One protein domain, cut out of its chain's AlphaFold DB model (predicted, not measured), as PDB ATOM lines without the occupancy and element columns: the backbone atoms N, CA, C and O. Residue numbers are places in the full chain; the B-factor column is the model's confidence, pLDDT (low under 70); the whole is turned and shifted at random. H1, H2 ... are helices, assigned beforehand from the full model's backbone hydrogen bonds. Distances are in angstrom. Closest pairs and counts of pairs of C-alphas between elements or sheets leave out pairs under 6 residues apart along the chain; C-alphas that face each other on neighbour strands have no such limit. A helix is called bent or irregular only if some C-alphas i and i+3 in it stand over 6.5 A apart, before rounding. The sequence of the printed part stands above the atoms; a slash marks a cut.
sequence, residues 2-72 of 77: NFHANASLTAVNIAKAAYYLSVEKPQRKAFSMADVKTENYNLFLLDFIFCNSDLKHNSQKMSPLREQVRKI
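What this domain is: This is residues 2 to 72 of the 77 residues of an uncharacterized protein of Saprospiraceae bacterium (UniProt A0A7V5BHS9). What shape do these atoms make? A long helix, H2, runs through the middle; H3 folds back beside part of it as a loose helical hairpin, and H1 meets the first residues of H2 at a steep angle, its residues 2 to 10 sticking out as a free arm. The bend of the link at residues 21 to 27 and the turn of the hairpin, residues 48 to 65, also stick out. What is it made of, and how large is it? The printed part has 71 residues with three named helices, in the order H1, H2, H3, and no named strand: its class is all helix. It is loose, with a radius of gyration of the C-alphas of 15.7 A, and only just flat, spanning 47 by 32 by 17 A.

Where its parts are: Where are the longest helices? H2 holds residues 33 to 51, 26.8 A from first to last C-alpha, and begins with C-alpha 33 at (252.163, 340.524, 144.700). H1, also of 19 residues, holds residues 2 to 20 over 26.4 A, from C-alpha 2 at (271.670, 345.097, 147.358). Where is the third? H3 holds residues 59 to 71 over 18.9 A and ends with C-alpha 71 at (240.357, 334.464, 141.125). It is only just irregular: C-alphas 61 and 64 are 6.6 A apart.

How they stand to each other: How does H3 stand to H2? The two form a helical hairpin and touch, residues 38 to 46 of H2 with residues 66 to 71 of H3 alone; their closest C-alphas, those of Glu 39 and Arg 70, are 4.8 A apart. They run opposite ways at 36 degrees, only just a steep tilt. And H1? It touches H2 with residues 12 to 19 alone, at residues 33 to 36 of H2; the closest C-alphas, those of Val 12 and Met 33, are 6.7 A apart. They run the same way at a steep tilt of 69 degrees, only just short of about perpendicular, while H1 and H3 are apart. What do the backbones show? In H1 and H2 every O i to N i+4 pair is within hydrogen-bond range; in H3, 6 of 9 are.

The domain as a whole: How far does it reach? The two C-alphas farthest apart, those of Asn 2 and Lys 56, are 48.5 A apart. Is the printed part continuous, and how long are the links? It has no cut; the link from H1 to H2, of 12 residues, is long, and that from H2 to H3, of 7, is short. Where is confidence low? Residues 56 to 60 are under 70 in pLDDT; the mean of the printed part is 86.2.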
ATOM      1  N   ASN A   2     272.368 343.945 147.975       76.75
ATOM      2  CA  ASN A   2     271.670 345.097 147.358       76.75
ATOM      3  C   ASN A   2     271.012 344.811 145.991       76.75
ATOM      4  O   ASN A   2     269.909 345.281 145.729       76.75
ATOM      5  N   PHE A   3     271.644 343.999 145.137       87.69
ATOM      6  CA  PHE A   3     271.085 343.652 143.826       87.69
ATOM      7  C   PHE A   3     269.751 342.896 143.924       87.69
ATOM      8  O   PHE A   3     268.792 343.268 143.259       87.69
ATOM      9  N   HIS A   4     269.658 341.876 144.785       86.44
ATOM     10  CA  HIS A   4     268.438 341.075 144.923       86.44
ATOM     11  C   HIS A   4     267.259 341.903 145.438       86.44
ATOM     12  O   HIS A   4     266.143 341.746 144.943       86.44
ATOM     13  N   ALA A   5     267.505 342.818 146.382       88.12
ATOM     14  CA  ALA A   5     266.480 343.727 146.889       88.12
ATOM     15  C   ALA A   5     266.000 344.693 145.793       88.12
ATOM     16  O   ALA A   5     264.798 344.795 145.553       88.12
ATOM     17  N   ASN A   6     266.925 345.324 145.063       91.44
ATOM     18  CA  ASN A   6     266.596 346.250 143.974       91.44
ATOM     19  C   ASN A   6     265.869 345.556 142.812       91.44
ATOM     20  O   ASN A   6     264.899 346.093 142.275       91.44
ATOM     21  N   ALA A   7     266.297 344.346 142.447       93.94
ATOM     22  CA  ALA A   7     265.641 343.534 141.427       93.94
ATOM     23  C   ALA A   7     264.220 343.142 141.857       93.94
ATOM     24  O   ALA A   7     263.277 343.287 141.078       93.94
ATOM     25  N   SER A   8     264.046 342.729 143.117       91.19
ATOM     26  CA  SER A   8     262.730 342.401 143.681       91.19
ATOM     27  C   SER A   8     261.795 343.611 143.661       91.19
ATOM     28  O   SER A   8     260.658 343.505 143.206       91.19
ATOM     29  N   LEU A   9     262.280 344.783 144.080       91.56
ATOM     30  CA  LEU A   9     261.493 346.017 144.083       91.56
ATOM     31  C   LEU A   9     261.106 346.453 142.664       91.56
ATOM     32  O   LEU A   9     259.978 346.882 142.428       91.56
ATOM     33  N   THR A  10     262.019 346.287 141.704       94.31
ATOM     34  CA  THR A  10     261.760 346.550 140.283       94.31
ATOM     35  C   THR A  10     260.654 345.639 139.755       94.31
ATOM     36  O   THR A  10     259.702 346.128 139.152       94.31
ATOM     37  N   ALA A  11     260.714 344.336 140.042       91.50
ATOM     38  CA  ALA A  11     259.685 343.384 139.628       91.50
ATOM     39  C   ALA A  11     258.307 343.717 140.228       91.50
ATOM     40  O   ALA A  11     257.305 343.726 139.511       91.50
ATOM     41  N   VAL A  12     258.255 344.058 141.521       90.75
ATOM     42  CA  VAL A  12     257.020 344.486 142.198       90.75
ATOM     43  C   VAL A  12     256.461 345.767 141.571       90.75
ATOM     44  O   VAL A  12     255.260 345.851 141.319       90.75
ATOM     45  N   ASN A  13     257.313 346.751 141.270       92.25
ATOM     46  CA  ASN A  13     256.894 348.001 140.635       92.25
ATOM     47  C   ASN A  13     256.347 347.779 139.220       92.25
ATOM     48  O   ASN A  13     255.316 348.359 138.880       92.25
ATOM     49  N   ILE A  14     256.983 346.918 138.419       93.00
ATOM     50  CA  ILE A  14     256.498 346.549 137.082       93.00
ATOM     51  C   ILE A  14     255.136 345.851 137.181       93.00
ATOM     52  O   ILE A  14     254.211 346.210 136.454       93.00
ATOM     53  N   ALA A  15     254.974 344.901 138.105       90.31
ATOM     54  CA  ALA A  15     253.696 344.222 138.309       90.31
ATOM     55  C   ALA A  15     252.598 345.205 138.749       90.31
ATOM     56  O   ALA A  15     251.501 345.222 138.194       90.31
ATOM     57  N   LYS A  16     252.896 346.104 139.689       89.88
ATOM     58  CA  LYS A  16     251.958 347.155 140.094       89.88
ATOM     59  C   LYS A  16     251.597 348.077 138.928       89.88
ATOM     60  O   LYS A  16     250.435 348.448 138.782       89.88
ATOM     61  N   ALA A  17     252.564 348.418 138.083       91.19
ATOM     62  CA  ALA A  17     252.326 349.212 136.889       91.19
ATOM     63  C   ALA A  17     251.368 348.503 135.920       91.19
ATOM     64  O   ALA A  17     250.330 349.058 135.571       91.19
ATOM     65  N   ALA A  18     251.666 347.257 135.556       89.94
ATOM     66  CA  ALA A  18     250.888 346.496 134.582       89.94
ATOM     67  C   ALA A  18     249.444 346.210 135.035       89.94
ATOM     68  O   ALA A  18     248.527 346.275 134.221       89.94
ATOM     69  N   TYR A  19     249.227 345.919 136.323       86.19
ATOM     70  CA  TYR A  19     247.920 345.468 136.816       86.19
ATOM     71  C   TYR A  19     247.077 346.571 137.473       86.19
ATOM     72  O   TYR A  19     245.864 346.409 137.576       86.19
ATOM     73  N   TYR A  20     247.680 347.667 137.952       86.62
ATOM     74  CA  TYR A  20     246.977 348.680 138.759       86.62
ATOM     75  C   TYR A  20     247.059 350.113 138.206       86.62
ATOM     76  O   TYR A  20     246.282 350.955 138.659       86.62
ATOM     77  N   LEU A  21     247.942 350.444 137.248       87.00
ATOM     78  CA  LEU A  21     247.963 351.811 136.684       87.00
ATOM     79  C   LEU A  21     246.721 352.129 135.851       87.00
ATOM     80  O   LEU A  21     246.301 353.285 135.844       87.00
ATOM     81  N   SER A  22     246.137 351.126 135.194       87.50
ATOM     82  CA  SER A  22     244.897 351.262 134.420       87.50
ATOM     83  C   SER A  22     243.672 351.533 135.295       87.50
ATOM     84  O   SER A  22     242.689 352.087 134.814       87.50
ATOM     85  N   VAL A  23     243.730 351.183 136.583       87.50
ATOM     86  CA  VAL A  23     242.677 351.472 137.560       87.50
ATOM     87  C   VAL A  23     242.814 352.919 138.025       87.50
ATOM     88  O   VAL A  23     243.925 353.395 138.282       87.50
ATOM     89  N   GLU A  24     241.709 353.643 138.169       89.19
ATOM     90  CA  GLU A  24     241.735 355.015 138.676       89.19
ATOM     91  C   GLU A  24     242.243 355.065 140.122       89.19
ATOM     92  O   GLU A  24     241.920 354.202 140.936       89.19
ATOM     93  N   LYS A  25     243.018 356.103 140.473       84.69
ATOM     94  CA  LYS A  25     243.575 356.286 141.829       84.69
ATOM     95  C   LYS A  25     242.576 356.023 142.975       84.69
ATOM     96  O   LYS A  25     242.968 355.283 143.874       84.69
ATOM     97  N   PRO A  26     241.332 356.548 142.967       85.69
ATOM     98  CA  PRO A  26     240.367 356.295 144.044       85.69
ATOM     99  C   PRO A  26     239.895 354.836 144.145       85.69
ATOM    100  O   PRO A  26     239.420 354.424 145.197       85.69
ATOM    101  N   GLN A  27     240.028 354.044 143.081       84.31
ATOM    102  CA  GLN A  27     239.565 352.653 143.018       84.31
ATOM    103  C   GLN A  27     240.696 351.636 143.266       84.31
ATOM    104  O   GLN A  27     240.447 350.432 143.371       84.31
ATOM    105  N   ARG A  28     241.953 352.092 143.360       85.19
ATOM    106  CA  ARG A  28     243.116 351.226 143.602       85.19
ATOM    107  C   ARG A  28     243.105 350.717 145.043       85.19
ATOM    108  O   ARG A  28     243.405 351.459 145.973       85.19
ATOM    109  N   LYS A  29     242.805 349.430 145.211       83.06
ATOM    110  CA  LYS A  29     242.941 348.710 146.489       83.06
ATOM    111  C   LYS A  29     244.415 348.479 146.854       83.06
ATOM    112  O   LYS A  29     245.318 348.819 146.085       83.06
ATOM    113  N   ALA A  30     244.658 347.861 148.013       85.00
ATOM    114  CA  ALA A  30     245.981 347.356 148.364       85.00
ATOM    115  C   ALA A  30     246.523 346.438 147.248       85.00
ATOM    116  O   ALA A  30     245.782 345.674 146.623       85.00
ATOM    117  N   PHE A  31     247.819 346.565 146.957       86.31
ATOM    118  CA  PHE A  31     248.498 345.737 145.964       86.31
ATOM    119  C   PHE A  31     249.099 344.514 146.656       86.31
ATOM    120  O   PHE A  31     249.932 344.666 147.547       86.31
ATOM    121  N   SER A  32     248.717 343.318 146.210       88.81
ATOM    122  CA  SER A  32     249.270 342.051 146.688       88.81
ATOM    123  C   SER A  32     250.018 341.358 145.551       88.81
ATOM    124  O   SER A  32     249.426 340.918 144.567       88.81
ATOM    125  N   MET A  33     251.344 341.251 145.679       89.75
ATOM    126  CA  MET A  33     252.163 340.524 144.700       89.75
ATOM    127  C   MET A  33     251.843 339.022 144.703       89.75
ATOM    128  O   MET A  33     251.924 338.369 143.664       89.75
ATOM    129  N   ALA A  34     251.459 338.482 145.864       90.38
ATOM    130  CA  ALA A  34     251.015 337.099 145.991       90.38
ATOM    131  C   ALA A  34     249.755 336.854 145.151       90.38
ATOM    132  O   ALA A  34     249.724 335.911 144.369       90.38
ATOM    133  N   ASP A  35     248.780 337.763 145.220       90.19
ATOM    134  CA  ASP A  35     247.552 337.681 144.429       90.19
ATOM    135  C   ASP A  35     247.821 337.757 142.928       90.19
ATOM    136  O   ASP A  35     247.300 336.940 142.172       90.19
ATOM    137  N   VAL A  36     248.655 338.707 142.488       89.81
ATOM    138  CA  VAL A  36     249.019 338.847 141.066       89.81
ATOM    139  C   VAL A  36     249.689 337.574 140.550       89.81
ATOM    140  O   VAL A  36     249.378 337.104 139.455       89.81
ATOM    141  N   LYS A  37     250.584 336.981 141.349       91.06
ATOM    142  CA  LYS A  37     251.239 335.717 141.004       91.06
ATOM    143  C   LYS A  37     250.228 334.573 140.903       91.06
ATOM    144  O   LYS A  37     250.282 333.822 139.932       91.06
ATOM    145  N   THR A  38     249.318 334.452 141.870       93.00
ATOM    146  CA  THR A  38     248.275 333.417 141.884       93.00
ATOM    147  C   THR A  38     247.360 333.537 140.667       93.00
ATOM    148  O   THR A  38     247.147 332.547 139.974       93.00
ATOM    149  N   GLU A  39     246.892 334.743 140.335       92.00
ATOM    150  CA  GLU A  39     246.036 334.963 139.162       92.00
ATOM    151  C   GLU A  39     246.706 334.517 137.860       92.00
ATOM    152  O   GLU A  39     246.103 333.794 137.065       92.00
ATOM    153  N   ASN A  40     247.960 334.926 137.641       91.31
ATOM    154  CA  ASN A  40     248.698 334.539 136.439       91.31
ATOM    155  C   ASN A  40     248.953 333.037 136.383       91.31
ATOM    156  O   ASN A  40     248.834 332.434 135.318       91.31
ATOM    157  N   TYR A  41     249.300 332.431 137.516       93.81
ATOM    158  CA  TYR A  41     249.550 330.999 137.580       93.81
ATOM    159  C   TYR A  41     248.283 330.187 137.281       93.81
ATOM    160  O   TYR A  41     248.340 329.230 136.515       93.81
ATOM    161  N   ASN A  42     247.131 330.613 137.799       94.12
ATOM    162  CA  ASN A  42     245.846 329.977 137.515       94.12
ATOM    163  C   ASN A  42     245.494 330.040 136.024       94.12
ATOM    164  O   ASN A  42     245.054 329.044 135.454       94.12
ATOM    165  N   LEU A  43     245.709 331.192 135.378       91.88
ATOM    166  CA  LEU A  43     245.494 331.332 133.935       91.88
ATOM    167  C   LEU A  43     246.454 330.455 133.128       91.88
ATOM    168  O   LEU A  43     246.018 329.788 132.195       91.88
ATOM    169  N   PHE A  44     247.729 330.416 133.514       93.06
ATOM    170  CA  PHE A  44     248.718 329.550 132.880       93.06
ATOM    171  C   PHE A  44     248.341 328.071 132.997       93.06
ATOM    172  O   PHE A  44     248.391 327.357 132.003       93.06
ATOM    173  N   LEU A  45     247.930 327.608 134.182       91.94
ATOM    174  CA  LEU A  45     247.473 326.230 134.381       91.94
ATOM    175  C   LEU A  45     246.245 325.913 133.535       91.94
ATOM    176  O   LEU A  45     246.166 324.838 132.947       91.94
ATOM    177  N   LEU A  46     245.298 326.845 133.468       90.06
ATOM    178  CA  LEU A  46     244.103 326.688 132.658       90.06
ATOM    179  C   LEU A  46     244.467 326.533 131.173       90.06
ATOM    180  O   LEU A  46     244.018 325.587 130.531       90.06
ATOM    181  N   ASP A  47     245.325 327.413 130.654       87.88
ATOM    182  CA  ASP A  47     245.816 327.350 129.274       87.88
ATOM    183  C   ASP A  47     246.626 326.073 129.025       87.88
ATOM    184  O   ASP A  47     246.448 325.418 128.003       87.88
ATOM    185  N   PHE A  48     247.461 325.666 129.981       90.00
ATOM    186  CA  PHE A  48     248.217 324.422 129.911       90.00
ATOM    187  C   PHE A  48     247.291 323.206 129.811       90.00
ATOM    188  O   PHE A  48     247.475 322.377 128.922       90.00
ATOM    189  N   ILE A  49     246.276 323.102 130.671       89.31
ATOM    190  CA  ILE A  49     245.313 321.996 130.643       89.31
ATOM    191  C   ILE A  49     244.567 321.982 129.309       89.31
ATOM    192  O   ILE A  49     244.458 320.925 128.693       89.31
ATOM    193  N   PHE A  50     244.089 323.131 128.830       84.38
ATOM    194  CA  PHE A  50     243.367 323.197 127.559       84.38
ATOM    195  C   PHE A  50     244.241 322.869 126.352       84.38
ATOM    196  O   PHE A  50     243.792 322.140 125.478       84.38
ATOM    197  N   CYS A  51     245.483 323.348 126.300       84.44
ATOM    198  CA  CYS A  51     246.399 323.023 125.205       84.44
ATOM    199  C   CYS A  51     246.799 321.540 125.186       84.44
ATOM    200  O   CYS A  51     247.096 321.012 124.119       84.44
ATOM    201  N   ASN A  52     246.822 320.874 126.345       86.25
ATOM    202  CA  ASN A  52     247.195 319.462 126.466       86.25
ATOM    203  C   ASN A  52     245.990 318.507 126.513       86.25
ATOM    204  O   ASN A  52     246.178 317.306 126.690       86.25
ATOM    205  N   SER A  53     244.761 319.009 126.378       79.25
ATOM    206  CA  SER A  53     243.550 318.186 126.343       79.25
ATOM    207  C   SER A  53     242.803 318.385 125.028       79.25
ATOM    208  O   SER A  53     242.773 319.481 124.481       79.25
ATOM    209  N   ASP A  54     242.122 317.348 124.534       75.38
ATOM    210  CA  ASP A  54     241.279 317.420 123.326       75.38
ATOM    211  C   ASP A  54     239.982 318.246 123.527       75.38
ATOM    212  O   ASP A  54     238.995 318.110 122.794       75.38
ATOM    213  N   LEU A  55     239.937 319.105 124.551       71.75
ATOM    214  CA  LEU A  55     238.778 319.918 124.898       71.75
ATOM    215  C   LEU A  55     238.614 321.061 123.887       71.75
ATOM    216  O   LEU A  55     239.336 322.057 123.906       71.75
ATOM    217  N   LYS A  56     237.608 320.952 123.011       65.25
ATOM    218  CA  LYS A  56     237.246 322.037 122.087       65.25
ATOM    219  C   LYS A  56     236.760 323.276 122.846       65.25
ATOM    220  O   LYS A  56     235.798 323.234 123.612       65.25
ATOM    221  N   HIS A  57     237.409 324.400 122.560       63.44
ATOM    222  CA  HIS A  57     237.139 325.715 123.130       63.44
ATOM    223  C   HIS A  57     235.724 326.204 122.756       63.44
ATOM    224  O   HIS A  57     235.469 326.562 121.608       63.44
ATOM    225  N   ASN A  58     234.796 326.270 123.719       69.56
ATOM    226  CA  ASN A  58     233.555 327.037 123.558       69.56
ATOM    227  C   ASN A  58     233.773 328.458 124.099       69.56
ATOM    228  O   ASN A  58     233.689 328.698 125.305       69.56
ATOM    229  N   SER A  59     234.068 329.395 123.196       63.62
ATOM    230  CA  SER A  59     234.486 330.766 123.523       63.62
ATOM    231  C   SER A  59     233.442 331.568 124.309       63.62
ATOM    232  O   SER A  59     233.814 332.389 125.144       63.62
ATOM    233  N   GLN A  60     232.143 331.305 124.117       63.00
ATOM    234  CA  GLN A  60     231.070 332.053 124.789       63.00
ATOM    235  C   GLN A  60     230.910 331.698 126.271       63.00
ATOM    236  O   GLN A  60     230.622 332.575 127.081       63.00
ATOM    237  N   LYS A  61     231.098 330.431 126.653       71.00
ATOM    238  CA  LYS A  61     230.976 329.996 128.061       71.00
ATOM    239  C   LYS A  61     232.272 330.158 128.848       71.00
ATOM    240  O   LYS A  61     232.256 330.155 130.077       71.00
ATOM    241  N   MET A  62     233.395 330.283 128.149       75.75
ATOM    242  CA  MET A  62     234.704 330.216 128.778       75.75
ATOM    243  C   MET A  62     235.183 331.544 129.359       75.75
ATOM    244  O   MET A  62     235.940 331.519 130.321       75.75
ATOM    245  N   SER A  63     234.727 332.698 128.863       80.69
ATOM    246  CA  SER A  63     235.132 333.990 129.435       80.69
ATOM    247  C   SER A  63     234.731 334.174 130.913       80.69
ATOM    248  O   SER A  63     235.619 334.516 131.700       80.69
ATOM    249  N   PRO A  64     233.487 333.886 131.365       85.56
ATOM    250  CA  PRO A  64     233.155 333.988 132.788       85.56
ATOM    251  C   PRO A  64     233.863 332.917 133.628       85.56
ATOM    252  O   PRO A  64     234.313 333.210 134.734       85.56
ATOM    253  N   LEU A  65     234.014 331.694 133.106       85.88
ATOM    254  CA  LEU A  65     234.705 330.607 133.805       85.88
ATOM    255  C   LEU A  65     236.197 330.914 133.992       85.88
ATOM    256  O   LEU A  65     236.744 330.704 135.070       85.88
ATOM    257  N   ARG A  66     236.851 331.464 132.965       88.56
ATOM    258  CA  ARG A  66     238.256 331.884 133.012       88.56
ATOM    259  C   ARG A  66     238.476 332.937 134.092       88.56
ATOM    260  O   ARG A  66     239.449 332.850 134.834       88.56
ATOM    261  N   GLU A  67     237.558 333.892 134.224       89.00
ATOM    262  CA  GLU A  67     237.630 334.918 135.269       89.00
ATOM    263  C   GLU A  67     237.382 334.345 136.677       89.00
ATOM    264  O   GLU A  67     238.004 334.795 137.641       89.00
ATOM    265  N   GLN A  68     236.526 333.326 136.814       89.56
ATOM    266  CA  GLN A  68     236.362 332.596 138.077       89.56
ATOM    267  C   GLN A  68     237.642 331.845 138.454       89.56
ATOM    268  O   GLN A  68     238.145 332.031 139.560       89.56
ATOM    269  N   VAL A  69     238.204 331.062 137.525       90.75
ATOM    270  CA  VAL A  69     239.447 330.300 137.733       90.75
ATOM    271  C   VAL A  69     240.604 331.226 138.085       90.75
ATOM    272  O   VAL A  69     241.337 330.963 139.036       90.75
ATOM    273  N   ARG A  70     240.729 332.358 137.384       91.31
ATOM    274  CA  ARG A  70     241.735 333.382 137.679       91.31
ATOM    275  C   ARG A  70     241.713 333.798 139.152       91.31
ATOM    276  O   ARG A  70     242.773 333.927 139.752       91.31
ATOM    277  N   LYS A  71     240.529 333.972 139.747       90.44
ATOM    278  CA  LYS A  71     240.357 334.464 141.125       90.44
ATOM    279  C   LYS A  71     240.472 333.388 142.211       90.44
ATOM    280  O   LYS A  71     240.434 333.738 143.391       90.44
ATOM    281  N   ILE A  72     240.611 332.110 141.856       91.25
ATOM    282  CA  ILE A  72     240.740 331.022 142.837       91.25
ATOM    283  C   ILE A  72     241.971 331.248 143.721       91.25
ATOM    284  O   ILE A  72     243.059 331.548 143.233       91.25
TER     285      ILE A  72